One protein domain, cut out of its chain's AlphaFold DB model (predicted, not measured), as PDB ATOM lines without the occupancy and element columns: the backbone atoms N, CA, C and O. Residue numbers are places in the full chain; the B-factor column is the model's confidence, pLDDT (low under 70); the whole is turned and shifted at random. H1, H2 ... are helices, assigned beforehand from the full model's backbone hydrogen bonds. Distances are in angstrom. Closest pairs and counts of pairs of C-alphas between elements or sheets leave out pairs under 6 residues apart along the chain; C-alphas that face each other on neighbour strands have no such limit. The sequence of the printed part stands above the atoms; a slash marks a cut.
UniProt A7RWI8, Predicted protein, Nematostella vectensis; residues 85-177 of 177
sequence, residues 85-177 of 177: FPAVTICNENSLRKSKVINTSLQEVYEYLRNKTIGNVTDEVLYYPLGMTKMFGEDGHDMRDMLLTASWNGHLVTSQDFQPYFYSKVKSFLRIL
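AT A GLANCE: This is residues 85 to 177 of the 177 residues of the protein "Predicted protein" of Nematostella vectensis (UniProt A7RWI8). With little regular structure, this is a flat, loose run of loops: H1 to H4 gather loosely in one half, H5 and a turn at residues 151 to 156 lie in the other, and residues 169 to 177 stick out. The printed part has 93 residues, with five named helices, H1 to H5 in order, and no named strand; the class is all helix, with 31 residues in named elements. It is loose, with a radius of gyration of the C-alphas of 16.8 A, and spans 51 by 47 by 24 A.

HOW THE PARTS SIT: H4, residues 129 to 139, and H1, residues 98 to 101, are close but not clearly touching; their closest C-alphas, Asp 139 and Lys 100, are 5.4 A apart. H2, residues 107 to 114, is apart from H4. H3, residues 123 to 126, and H4 meet only through their link. H5, residues 143 to 146, is apart from the other helices. Every O i to N i+4 pair is within hydrogen-bond range in H2 and H4; the others are too short for one.

IN THESE COORDINATES: H4 is 14.8 A long and H2 10.5 A. C-alpha 98 is at (60.529, 90.132, 38.146), C-alpha 146 at (65.879, 76.138, 36.294).

THE WHOLE: The printed part has no cut. No link is long. Confidence is low at residues 115 to 136 and 167 to 177.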
ATOM      1  N   PHE A  85      60.876  55.466  45.253       91.81
ATOM      2  CA  PHE A  85      61.410  56.815  45.402       91.81
ATOM      3  C   PHE A  85      60.260  57.801  45.668       91.81
ATOM      4  O   PHE A  85      59.260  57.763  44.944       91.81
ATOM      5  N   PRO A  86      60.344  58.643  46.713       94.19
ATOM      6  CA  PRO A  86      59.266  59.562  47.046       94.19
ATOM      7  C   PRO A  86      59.110  60.645  45.978       94.19
ATOM      8  O   PRO A  86      60.047  60.980  45.255       94.19
ATOM      9  N   ALA A  87      57.928  61.254  45.927       93.56
ATOM     10  CA  ALA A  87      57.738  62.466  45.146       93.56
ATOM     11  C   ALA A  87      58.596  63.600  45.732       93.56
ATOM     12  O   ALA A  87      58.499  63.911  46.922       93.56
ATOM     13  N   VAL A  88      59.427  64.221  44.893       91.44
ATOM     14  CA  VAL A  88      60.245  65.380  45.265       91.44
ATOM     15  C   VAL A  88      59.597  66.637  44.704       91.44
ATOM     16  O   VAL A  88      59.546  66.831  43.491       91.44
ATOM     17  N   THR A  89      59.129  67.511  45.592       91.31
ATOM     18  CA  THR A  89      58.577  68.817  45.215       91.31
ATOM     19  C   THR A  89      59.646  69.887  45.388       91.31
ATOM     20  O   THR A  89      60.103  70.138  46.502       91.31
ATOM     21  N   ILE A  90      60.023  70.540  44.290       88.88
ATOM     22  CA  ILE A  90      60.987  71.645  44.274       88.88
ATOM     23  C   ILE A  90      60.216  72.924  43.951       88.88
ATOM     24  O   ILE A  90      59.485  72.976  42.965       88.88
ATOM     25  N   CYS A  91      60.383  73.958  44.774       88.31
ATOM     26  CA  CYS A  91      59.831  75.285  44.526       88.31
ATOM     27  C   CYS A  91      60.953  76.314  44.640       88.31
ATOM     28  O   CYS A  91      61.773  76.239  45.555       88.31
ATOM     29  N   ASN A  92      60.989  77.272  43.718       88.62
ATOM     30  CA  ASN A  92      61.873  78.418  43.854       88.62
ATOM     31  C   ASN A  92      61.339  79.323  44.973       88.62
ATOM     32  O   ASN A  92      60.153  79.657  44.979       88.62
ATOM     33  N   GLU A  93      62.199  79.741  45.905       85.94
ATOM     34  CA  GLU A  93      61.798  80.687  46.956       85.94
ATOM     35  C   GLU A  93      61.284  82.004  46.374       85.94
ATOM     36  O   GLU A  93      60.359  82.615  46.911       85.94
ATOM     37  N   ASN A  94      61.843  82.428  45.240       83.50
ATOM     38  CA  ASN A  94      61.281  83.538  44.501       83.50
ATOM     39  C   ASN A  94      60.045  83.063  43.730       83.50
ATOM     40  O   ASN A  94      60.173  82.398  42.708       83.50
ATOM     41  N   SER A  95      58.848  83.440  44.179       76.12
ATOM     42  CA  SER A  95      57.599  82.939  43.591       76.12
ATOM     43  C   SER A  95      57.317  83.453  42.174       76.12
ATOM     44  O   SER A  95      56.558  82.815  41.451       76.12
ATOM     45  N   LEU A  96      57.902  84.589  41.770       80.75
ATOM     46  CA  LEU A  96      57.613  85.245  40.490       80.75
ATOM     47  C   LEU A  96      58.875  85.782  39.813       80.75
ATOM     48  O   LEU A  96      59.797  86.295  40.452       80.75
ATOM     49  N   ARG A  97      58.915  85.732  38.482       85.50
ATOM     50  CA  ARG A  97      59.997  86.345  37.706       85.50
ATOM     51  C   ARG A  97      59.751  87.847  37.599       85.50
ATOM     52  O   ARG A  97      58.818  88.282  36.934       85.50
ATOM     53  N   LYS A  98      60.637  88.660  38.183       83.69
ATOM     54  CA  LYS A  98      60.529  90.132  38.146       83.69
ATOM     55  C   LYS A  98      60.353  90.673  36.715       83.69
ATOM     56  O   LYS A  98      59.571  91.587  36.492       83.69
ATOM     57  N   SER A  99      61.040  90.073  35.741       84.50
ATOM     58  CA  SER A  99      60.956  90.431  34.316       84.50
ATOM     59  C   SER A  99      59.589  90.181  33.673       84.50
ATOM     60  O   SER A  99      59.297  90.792  32.651       84.50
ATOM     61  N   LYS A 100      58.771  89.290  34.241       82.62
ATOM     62  CA  LYS A 100      57.423  88.976  33.754       82.62
ATOM     63  C   LYS A 100      56.345  89.850  34.390       82.62
ATOM     64  O   LYS A 100      55.290  90.026  33.799       82.62
ATOM     65  N   VAL A 101      56.637  90.437  35.550       79.81
ATOM     66  CA  VAL A 101      55.643  91.172  36.343       79.81
ATOM     67  C   VAL A 101      55.780  92.697  36.236       79.81
ATOM     68  O   VAL A 101      54.775  93.405  36.298       79.81
ATOM     69  N   ILE A 102      56.990  93.234  36.040       79.75
ATOM     70  CA  ILE A 102      57.183  94.684  35.845       79.75
ATOM     71  C   ILE A 102      56.405  95.164  34.602       79.75
ATOM     72  O   ILE A 102      56.457  94.519  33.558       79.75
ATOM     73  N   ASN A 103      55.747  96.327  34.697       79.94
ATOM     74  CA  ASN A 103      54.917  96.958  33.657       79.94
ATOM     75  C   ASN A 103      53.623  96.200  33.304       79.94
ATOM     76  O   ASN A 103      53.051  96.417  32.237       79.94
ATOM     77  N   THR A 104      53.149  95.322  34.189       76.12
ATOM     78  CA  THR A 104      51.857  94.634  34.044       76.12
ATOM     79  C   THR A 104      50.893  95.061  35.149       76.12
ATOM     80  O   THR A 104      51.308  95.623  36.165       76.12
ATOM     81  N   SER A 105      49.607  94.730  35.003       71.44
ATOM     82  CA  SER A 105      48.603  94.906  36.065       71.44
ATOM     83  C   SER A 105      48.910  94.106  37.341       71.44
ATOM     84  O   SER A 105      48.273  94.319  38.366       71.44
ATOM     85  N   LEU A 106      49.886  93.193  37.297       72.38
ATOM     86  CA  LEU A 106      50.310  92.362  38.422       72.38
ATOM     87  C   LEU A 106      51.471  92.981  39.221       72.38
ATOM     88  O   LEU A 106      51.842  92.451  40.268       72.38
ATOM     89  N   GLN A 107      52.034  94.109  38.769       77.38
ATOM     90  CA  GLN A 107      53.149  94.777  39.449       77.38
ATOM     91  C   GLN A 107      52.792  95.218  40.877       77.38
ATOM     92  O   GLN A 107      53.607  95.059  41.787       77.38
ATOM     93  N   GLU A 108      51.575  95.719  41.087       73.81
ATOM     94  CA  GLU A 108      51.082  96.133  42.408       73.81
ATOM     95  C   GLU A 108      51.008  94.944  43.378       73.81
ATOM     96  O   GLU A 108      51.461  95.029  44.520       73.81
ATOM     97  N   VAL A 109      50.525  93.797  42.887       72.38
ATOM     98  CA  VAL A 109      50.446  92.543  43.649       72.38
ATOM     99  C   VAL A 109      51.841  92.026  43.997       72.38
ATOM    100  O   VAL A 109      52.083  91.588  45.121       72.38
ATOM    101  N   TYR A 110      52.789  92.106  43.064       76.06
ATOM    102  CA  TYR A 110      54.170  91.684  43.291       76.06
ATOM    103  C   TYR A 110      54.896  92.536  44.337       76.06
ATOM    104  O   TYR A 110      55.543  91.979  45.225       76.06
ATOM    105  N   GLU A 111      54.780  93.866  44.277       76.38
ATOM    106  CA  GLU A 111      55.390  94.743  45.286       76.38
ATOM    107  C   GLU A 111      54.749  94.542  46.666       76.38
ATOM    108  O   GLU A 111      55.458  94.554  47.674       76.38
ATOM    109  N   TYR A 112      53.448  94.244  46.724       70.69
ATOM    110  CA  TYR A 112      52.785  93.843  47.965       70.69
ATOM    111  C   TYR A 112      53.338  92.527  48.540       70.69
ATOM    112  O   TYR A 112      53.729  92.476  49.707       70.69
ATOM    113  N   LEU A 113      53.419  91.465  47.726       71.00
ATOM    114  CA  LEU A 113      53.944  90.160  48.153       71.00
ATOM    115  C   LEU A 113      55.405  90.249  48.613       71.00
ATOM    116  O   LEU A 113      55.812  89.563  49.553       71.00
ATOM    117  N   ARG A 114      56.190  91.110  47.962       72.19
ATOM    118  CA  ARG A 114      57.591  91.363  48.294       72.19
ATOM    119  C   ARG A 114      57.748  92.172  49.580       72.19
ATOM    120  O   ARG A 114      58.640  91.882  50.375       72.19
ATOM    121  N   ASN A 115      56.906  93.182  49.788       69.12
ATOM    122  CA  ASN A 115      57.005  94.131  50.891       69.12
ATOM    123  C   ASN A 115      55.914  93.867  51.939       69.12
ATOM    124  O   ASN A 115      55.041  94.703  52.161       69.12
ATOM    125  N   LYS A 116      55.986  92.690  52.584       58.66
ATOM    126  CA  LYS A 116      55.048  92.082  53.568       58.66
ATOM    127  C   LYS A 116      54.608  92.976  54.760       58.66
ATOM    128  O   LYS A 116      53.973  92.495  55.693       58.66
ATOM    129  N   THR A 117      54.982  94.250  54.765       51.44
ATOM    130  CA  THR A 117      54.727  95.307  55.750       51.44
ATOM    131  C   THR A 117      53.638  96.302  55.334       51.44
ATOM    132  O   THR A 117      53.240  97.117  56.164       51.44
ATOM    133  N   ILE A 118      53.121  96.260  54.098       52.41
ATOM    134  CA  ILE A 118      52.013  97.140  53.691       52.41
ATOM    135  C   ILE A 118      50.713  96.609  54.310       52.41
ATOM    136  O   ILE A 118      50.083  95.679  53.813       52.41
ATOM    137  N   GLY A 119      50.347  97.172  55.459       52.47
ATOM    138  CA  GLY A 119      49.049  96.959  56.087       52.47
ATOM    139  C   GLY A 119      47.905  97.366  55.156       52.47
ATOM    140  O   GLY A 119      47.990  98.375  54.460       52.47
ATOM    141  N   ASN A 120      46.837  96.569  55.202       54.03
ATOM    142  CA  ASN A 120      45.554  96.726  54.512       54.03
ATOM    143  C   ASN A 120      45.615  96.649  52.983       54.03
ATOM    144  O   ASN A 120      45.381  97.625  52.275       54.03
ATOM    145  N   VAL A 121      45.819  95.432  52.481       52.84
ATOM    146  CA  VAL A 121      45.292  95.065  51.166       52.84
ATOM    147  C   VAL A 121      43.810  94.761  51.319       52.84
ATOM    148  O   VAL A 121      43.424  93.965  52.173       52.84
ATOM    149  N   THR A 122      42.982  95.441  50.528       54.72
ATOM    150  CA  THR A 122      41.556  95.145  50.421       54.72
ATOM    151  C   THR A 122      41.390  93.713  49.913       54.72
ATOM    152  O   THR A 122      42.120  93.274  49.022       54.72
ATOM    153  N   ASP A 123      40.420  92.978  50.464       52.16
ATOM    154  CA  ASP A 123      40.102  91.588  50.086       52.16
ATOM    155  C   ASP A 123      39.898  91.399  48.565       52.16
ATOM    156  O   ASP A 123      40.017  90.296  48.039       52.16
ATOM    157  N   GLU A 124      39.673  92.496  47.841       49.91
ATOM    158  CA  GLU A 124      39.544  92.600  46.392       49.91
ATOM    159  C   GLU A 124      40.803  92.167  45.611       49.91
ATOM    160  O   GLU A 124      40.675  91.515  44.578       49.91
ATOM    161  N   VAL A 125      42.021  92.422  46.113       53.88
ATOM    162  CA  VAL A 125      43.272  91.977  45.450       53.88
ATOM    163  C   VAL A 125      43.487  90.468  45.616       53.88
ATOM    164  O   VAL A 125      44.012  89.801  44.723       53.88
ATOM    165  N   LEU A 126      43.041  89.904  46.744       54.19
ATOM    166  CA  LEU A 126      43.109  88.466  47.025       54.19
ATOM    167  C   LEU A 126      42.004  87.680  46.287       54.19
ATOM    168  O   LEU A 126      42.137  86.473  46.076       54.19
ATOM    169  N   TYR A 127      40.935  88.365  45.861       49.78
ATOM    170  CA  TYR A 127      39.764  87.808  45.175       49.78
ATOM    171  C   TYR A 127      39.909  87.728  43.642       49.78
ATOM    172  O   TYR A 127      38.921  87.540  42.937       49.78
ATOM    173  N   TYR A 128      41.128  87.779  43.097       55.03
ATOM    174  CA  TYR A 128      41.403  87.414  41.698       55.03
ATOM    175  C   TYR A 128      41.924  85.964  41.583       55.03
ATOM    176  O   TYR A 128      43.093  85.758  41.242       55.03
ATOM    177  N   PRO A 129      41.104  84.912  41.807       52.25
ATOM    178  CA  PRO A 129      41.553  83.525  41.664       52.25
ATOM    179  C   PRO A 129      41.963  83.193  40.217       52.25
ATOM    180  O   PRO A 129      42.886  82.405  40.000       52.25
ATOM    181  N   LEU A 130      41.340  83.847  39.226       52.94
ATOM    182  CA  LEU A 130      41.712  83.728  37.811       52.94
ATOM    183  C   LEU A 130      43.046  84.435  37.498       52.94
ATOM    184  O   LEU A 130      43.794  83.995  36.629       52.94
ATOM    185  N   GLY A 131      43.359  85.515  38.223       59.22
ATOM    186  CA  GLY A 131      44.607  86.268  38.083       59.22
ATOM    187  C   GLY A 131      45.788  85.575  38.754       59.22
ATOM    188  O   GLY A 131      46.857  85.513  38.167       59.22
ATOM    189  N   MET A 132      45.599  84.984  39.939       62.25
ATOM    190  CA  MET A 132      46.678  84.298  40.662       62.25
ATOM    191  C   MET A 132      47.118  82.998  39.987       62.25
ATOM    192  O   MET A 132      48.312  82.735  39.891       62.25
ATOM    193  N   THR A 133      46.182  82.186  39.490       64.81
ATOM    194  CA  THR A 133      46.525  80.960  38.745       64.81
ATOM    195  C   THR A 133      47.278  81.282  37.456       64.81
ATOM    196  O   THR A 133      48.291  80.647  37.170       64.81
ATOM    197  N   LYS A 134      46.852  82.326  36.735       65.94
ATOM    198  CA  LYS A 134      47.567  82.848  35.568       65.94
ATOM    199  C   LYS A 134      48.939  83.428  35.933       65.94
ATOM    200  O   LYS A 134      49.920  83.090  35.289       65.94
ATOM    201  N   MET A 135      49.033  84.211  37.006       68.56
ATOM    202  CA  MET A 135      50.280  84.820  37.490       68.56
ATOM    203  C   MET A 135      51.313  83.761  37.897       68.56
ATOM    204  O   MET A 135      52.453  83.799  37.452       68.56
ATOM    205  N   PHE A 136      50.940  82.771  38.709       69.25
ATOM    206  CA  PHE A 136      51.882  81.716  39.093       69.25
ATOM    207  C   PHE A 136      52.162  80.732  37.949       69.25
ATOM    208  O   PHE A 136      53.257  80.178  37.897       69.25
ATOM    209  N   GLY A 137      51.209  80.525  37.035       71.25
ATOM    210  CA  GLY A 137      51.365  79.633  35.887       71.25
ATOM    211  C   GLY A 137      52.212  80.202  34.749       71.25
ATOM    212  O   GLY A 137      53.037  79.483  34.193       71.25
ATOM    213  N   GLU A 138      52.035  81.478  34.411       73.00
ATOM    214  CA  GLU A 138      52.722  82.134  33.290       73.00
ATOM    215  C   GLU A 138      53.951  82.939  33.759       73.00
ATOM    216  O   GLU A 138      55.020  82.878  33.138       73.00
ATOM    217  N   ASP A 139      53.842  83.635  34.896       75.75
ATOM    218  CA  ASP A 139      54.884  84.543  35.404       75.75
ATOM    219  C   ASP A 139      55.775  83.908  36.489       75.75
ATOM    220  O   ASP A 139      56.822  84.464  36.848       75.75
ATOM    221  N   GLY A 140      55.412  82.713  36.967       80.31
ATOM    222  CA  GLY A 140      56.244  81.857  37.817       80.31
ATOM    223  C   GLY A 140      57.487  81.325  37.096       80.31
ATOM    224  O   GLY A 140      57.695  81.579  35.909       80.31
ATOM    225  N   HIS A 141      58.358  80.609  37.812       87.19
ATOM    226  CA  HIS A 141      59.555  80.010  37.206       87.19
ATOM    227  C   HIS A 141      59.219  78.732  36.444       87.19
ATOM    228  O   HIS A 141      58.503  77.870  36.949       87.19
ATOM    229  N   ASP A 142      59.787  78.597  35.250       88.69
ATOM    230  CA  ASP A 142      59.656  77.395  34.435       88.69
ATOM    231  C   ASP A 142      60.773  76.405  34.781       88.69
ATOM    232  O   ASP A 142      61.941  76.787  34.899       88.69
ATOM    233  N   MET A 143      60.434  75.121  34.915       90.25
ATOM    234  CA  MET A 143      61.425  74.084  35.205       90.25
ATOM    235  C   MET A 143      62.475  73.968  34.094       90.25
ATOM    236  O   MET A 143      63.627  73.666  34.378       90.25
ATOM    237  N   ARG A 144      62.114  74.267  32.840       90.25
ATOM    238  CA  ARG A 144      63.051  74.296  31.702       90.25
ATOM    239  C   ARG A 144      64.194  75.289  31.897       90.25
ATOM    240  O   ARG A 144      65.297  75.019  31.439       90.25
ATOM    241  N   ASP A 145      63.924  76.403  32.573       91.19
ATOM    242  CA  ASP A 145      64.902  77.471  32.798       91.19
ATOM    243  C   ASP A 145      65.741  77.221  34.065       91.19
ATOM    244  O   ASP A 145      66.841  77.755  34.199       91.19
ATOM    245  N   MET A 146      65.222  76.430  35.012       91.38
ATOM    246  CA  MET A 146      65.879  76.138  36.294       91.38
ATOM    247  C   MET A 146      66.687  74.835  36.284       91.38
ATOM    248  O   MET A 146      67.683  74.719  37.000       91.38
ATOM    249  N   LEU A 147      66.257  73.839  35.506       92.94
ATOM    250  CA  LEU A 147      66.866  72.514  35.469       92.94
ATOM    251  C   LEU A 147      68.100  72.514  34.560       92.94
ATOM    252  O   LEU A 147      67.991  72.360  33.347       92.94
ATOM    253  N   LEU A 148      69.285  72.657  35.155       92.75
ATOM    254  CA  LEU A 148      70.549  72.613  34.409       92.75
ATOM    255  C   LEU A 148      70.963  71.179  34.058       92.75
ATOM    256  O   LEU A 148      71.338  70.888  32.927       92.75
ATOM    257  N   THR A 149      70.920  70.282  35.044       92.56
ATOM    258  CA  THR A 149      71.226  68.861  34.879       92.56
ATOM    259  C   THR A 149      70.549  68.059  35.981       92.56
ATOM    260  O   THR A 149      70.499  68.502  37.131       92.56
ATOM    261  N   ALA A 150      70.023  66.886  35.641       93.06
ATOM    262  CA  ALA A 150      69.470  65.945  36.601       93.06
ATOM    263  C   ALA A 150      69.575  64.517  36.065       93.06
ATOM    264  O   ALA A 150      69.425  64.265  34.869       93.06
ATOM    265  N   SER A 151      69.827  63.571  36.964       95.44
ATOM    266  CA  SER A 151      69.855  62.151  36.637       95.44
ATOM    267  C   SER A 151      69.260  61.332  37.769       95.44
ATOM    268  O   SER A 151      69.470  61.637  38.945       95.44
ATOM    269  N   TRP A 152      68.532  60.282  37.403       93.94
ATOM    270  CA  TRP A 152      67.945  59.327  38.328       93.94
ATOM    271  C   TRP A 152      68.278  57.905  37.875       93.94
ATOM    272  O   TRP A 152      67.987  57.533  36.742       93.94
ATOM    273  N   ASN A 153      68.927  57.118  38.741       92.25
ATOM    274  CA  ASN A 153      69.399  55.760  38.430       92.25
ATOM    275  C   ASN A 153      70.183  55.654  37.104       92.25
ATOM    276  O   ASN A 153      70.029  54.694  36.354       92.25
ATOM    277  N   GLY A 154      71.008  56.659  36.793       92.69
ATOM    278  CA  GLY A 154      71.800  56.708  35.558       92.69
ATOM    279  C   GLY A 154      71.022  57.122  34.304       92.69
ATOM    280  O   GLY A 154      71.628  57.292  33.249       92.69
ATOM    281  N   HIS A 155      69.710  57.343  34.404       95.12
ATOM    282  CA  HIS A 155      68.903  57.926  33.335       95.12
ATOM    283  C   HIS A 155      68.895  59.451  33.438       95.12
ATOM    284  O   HIS A 155      68.910  60.010  34.536       95.12
ATOM    285  N   LEU A 156      68.898  60.133  32.293       95.12
ATOM    286  CA  LEU A 156      68.765  61.589  32.227       95.12
ATOM    287  C   LEU A 156      67.328  61.987  32.585       95.12
ATOM    288  O   LEU A 156      66.388  61.415  32.041       95.12
ATOM    289  N   VAL A 157      67.178  62.972  33.470       94.88
ATOM    290  CA  VAL A 157      65.884  63.554  33.854       94.88
ATOM    291  C   VAL A 157      65.733  64.908  33.173       94.88
ATOM    292  O   VAL A 157      66.653  65.728  33.173       94.88
ATOM    293  N   THR A 158      64.563  65.149  32.598       94.56
ATOM    294  CA  THR A 158      64.218  66.367  31.865       94.56
ATOM    295  C   THR A 158      63.123  67.150  32.580       94.56
ATOM    296  O   THR A 158      62.486  66.674  33.515       94.56
ATOM    297  N   SER A 159      62.857  68.371  32.120       92.50
ATOM    298  CA  SER A 159      61.759  69.195  32.636       92.50
ATOM    299  C   SER A 159      60.373  68.572  32.425       92.50
ATOM    300  O   SER A 159      59.447  68.940  33.139       92.50
ATOM    301  N   GLN A 160      60.223  67.631  31.487       92.75
ATOM    302  CA  GLN A 160      58.963  66.923  31.223       92.75
ATOM    303  C   GLN A 160      58.639  65.877  32.296       92.75
ATOM    304  O   GLN A 160      57.475  65.534  32.479       92.75
ATOM    305  N   ASP A 161      59.653  65.414  33.031       93.38
ATOM    306  CA  ASP A 161      59.497  64.468  34.139       93.38
ATOM    307  C   ASP A 161      58.982  65.153  35.419       93.38
ATOM    308  O   ASP A 161      58.702  64.495  36.422       93.38
ATOM    309  N   PHE A 162      58.832  66.482  35.393       92.06
ATOM    310  CA  PHE A 162      58.264  67.271  36.477       92.06
ATOM    311  C   PHE A 162      56.846  67.720  36.135       92.06
ATOM    312  O   PHE A 162      56.591  68.324  35.094       92.06
ATOM    313  N   GLN A 163      55.921  67.490  37.063       89.75
ATOM    314  CA  GLN A 163      54.552  67.973  36.949       89.75
ATOM    315  C   GLN A 163      54.404  69.327  37.664       89.75
ATOM    316  O   GLN A 163      54.751  69.423  38.846       89.75
ATOM    317  N   PRO A 164      53.867  70.372  37.004       84.62
ATOM    318  CA  PRO A 164      53.593  71.637  37.670       84.62
ATOM    319  C   PRO A 164      52.496  71.448  38.723       84.62
ATOM    320  O   PRO A 164      51.453  70.847  38.459       84.62
ATOM    321  N   TYR A 165      52.727  71.991  39.916       83.44
ATOM    322  CA  TYR A 165      51.773  71.956  41.019       83.44
ATOM    323  C   TYR A 165      51.579  73.358  41.593       83.44
ATOM    324  O   TYR A 165      52.528  73.988  42.062       83.44
ATOM    325  N   PHE A 166      50.336  73.840  41.582       74.94
ATOM    326  CA  PHE A 166      49.973  75.143  42.131       74.94
ATOM    327  C   PHE A 166      49.324  74.957  43.498       74.94
ATOM    328  O   PHE A 166      48.200  74.469  43.613       74.94
ATOM    329  N   TYR A 167      50.033  75.353  44.552       64.06
ATOM    330  CA  TYR A 167      49.481  75.308  45.897       64.06
ATOM    331  C   TYR A 167      48.653  76.565  46.174       64.06
ATOM    332  O   TYR A 167      49.190  77.647  46.411       64.06
ATOM    333  N   SER A 168      47.330  76.415  46.180       50.22
ATOM    334  CA  SER A 168      46.438  77.448  46.692       50.22
ATOM    335  C   SER A 168      46.372  77.333  48.212       50.22
ATOM    336  O   SER A 168      45.744  76.425  48.758       50.22
ATOM    337  N   LYS A 169      47.033  78.246  48.927       47.38
ATOM    338  CA  LYS A 169      46.936  78.334  50.390       47.38
ATOM    339  C   LYS A 169      45.628  79.026  50.792       47.38
ATOM    340  O   LYS A 169      45.653  80.028  51.499       47.38
ATOM    341  N   VAL A 170      44.477  78.501  50.367       42.53
ATOM    342  CA  VAL A 170      43.213  78.848  51.029       42.53
ATOM    343  C   VAL A 170      43.243  78.122  52.366       42.53
ATOM    344  O   VAL A 170      43.142  76.897  52.414       42.53
ATOM    345  N   LYS A 171      43.428  78.857  53.466       35.47
ATOM    346  CA  LYS A 171      43.155  78.342  54.813       35.47
ATOM    347  C   LYS A 171      41.672  77.951  54.869       35.47
ATOM    348  O   LYS A 171      40.837  78.742  55.291       35.47
ATOM    349  N   SER A 172      41.340  76.729  54.465       33.78
ATOM    350  CA  SER A 172      40.138  76.077  54.967       33.78
ATOM    351  C   SER A 172      40.399  75.810  56.440       33.78
ATOM    352  O   SER A 172      41.126  74.886  56.801       33.78
ATOM    353  N   PHE A 173      39.867  76.681  57.295       37.78
ATOM    354  CA  PHE A 173      39.610  76.359  58.690       37.78
ATOM    355  C   PHE A 173      38.643  75.169  58.704       37.78
ATOM    356  O   PHE A 173      37.428  75.337  58.770       37.78
ATOM    357  N   LEU A 174      39.176  73.952  58.604       29.05
ATOM    358  CA  LEU A 174      38.428  72.756  58.946       29.05
ATOM    359  C   LEU A 174      38.398  72.700  60.476       29.05
ATOM    360  O   LEU A 174      39.300  72.180  61.129       29.05
ATOM    361  N   ARG A 175      37.386  73.353  61.048       32.62
ATOM    362  CA  ARG A 175      37.024  73.227  62.457       32.62
ATOM    363  C   ARG A 175      36.358  71.857  62.594       32.62
ATOM    364  O   ARG A 175      35.179  71.718  62.292       32.62
ATOM    365  N   ILE A 176      37.142  70.839  62.938       37.91
ATOM    366  CA  ILE A 176      36.600  69.538  63.337       37.91
ATOM    367  C   ILE A 176      35.991  69.747  64.729       37.91
ATOM    368  O   ILE A 176      36.689  70.202  65.639       37.91
ATOM    369  N   LEU A 177      34.675  69.540  64.818       44.25
ATOM    370  CA  LEU A 177      33.929  69.370  66.067       44.25
ATOM    371  C   LEU A 177      34.317  68.047  66.727       44.25
ATOM    372  O   LEU A 177      34.504  67.067  65.969       44.25
TER     373      LEU A 177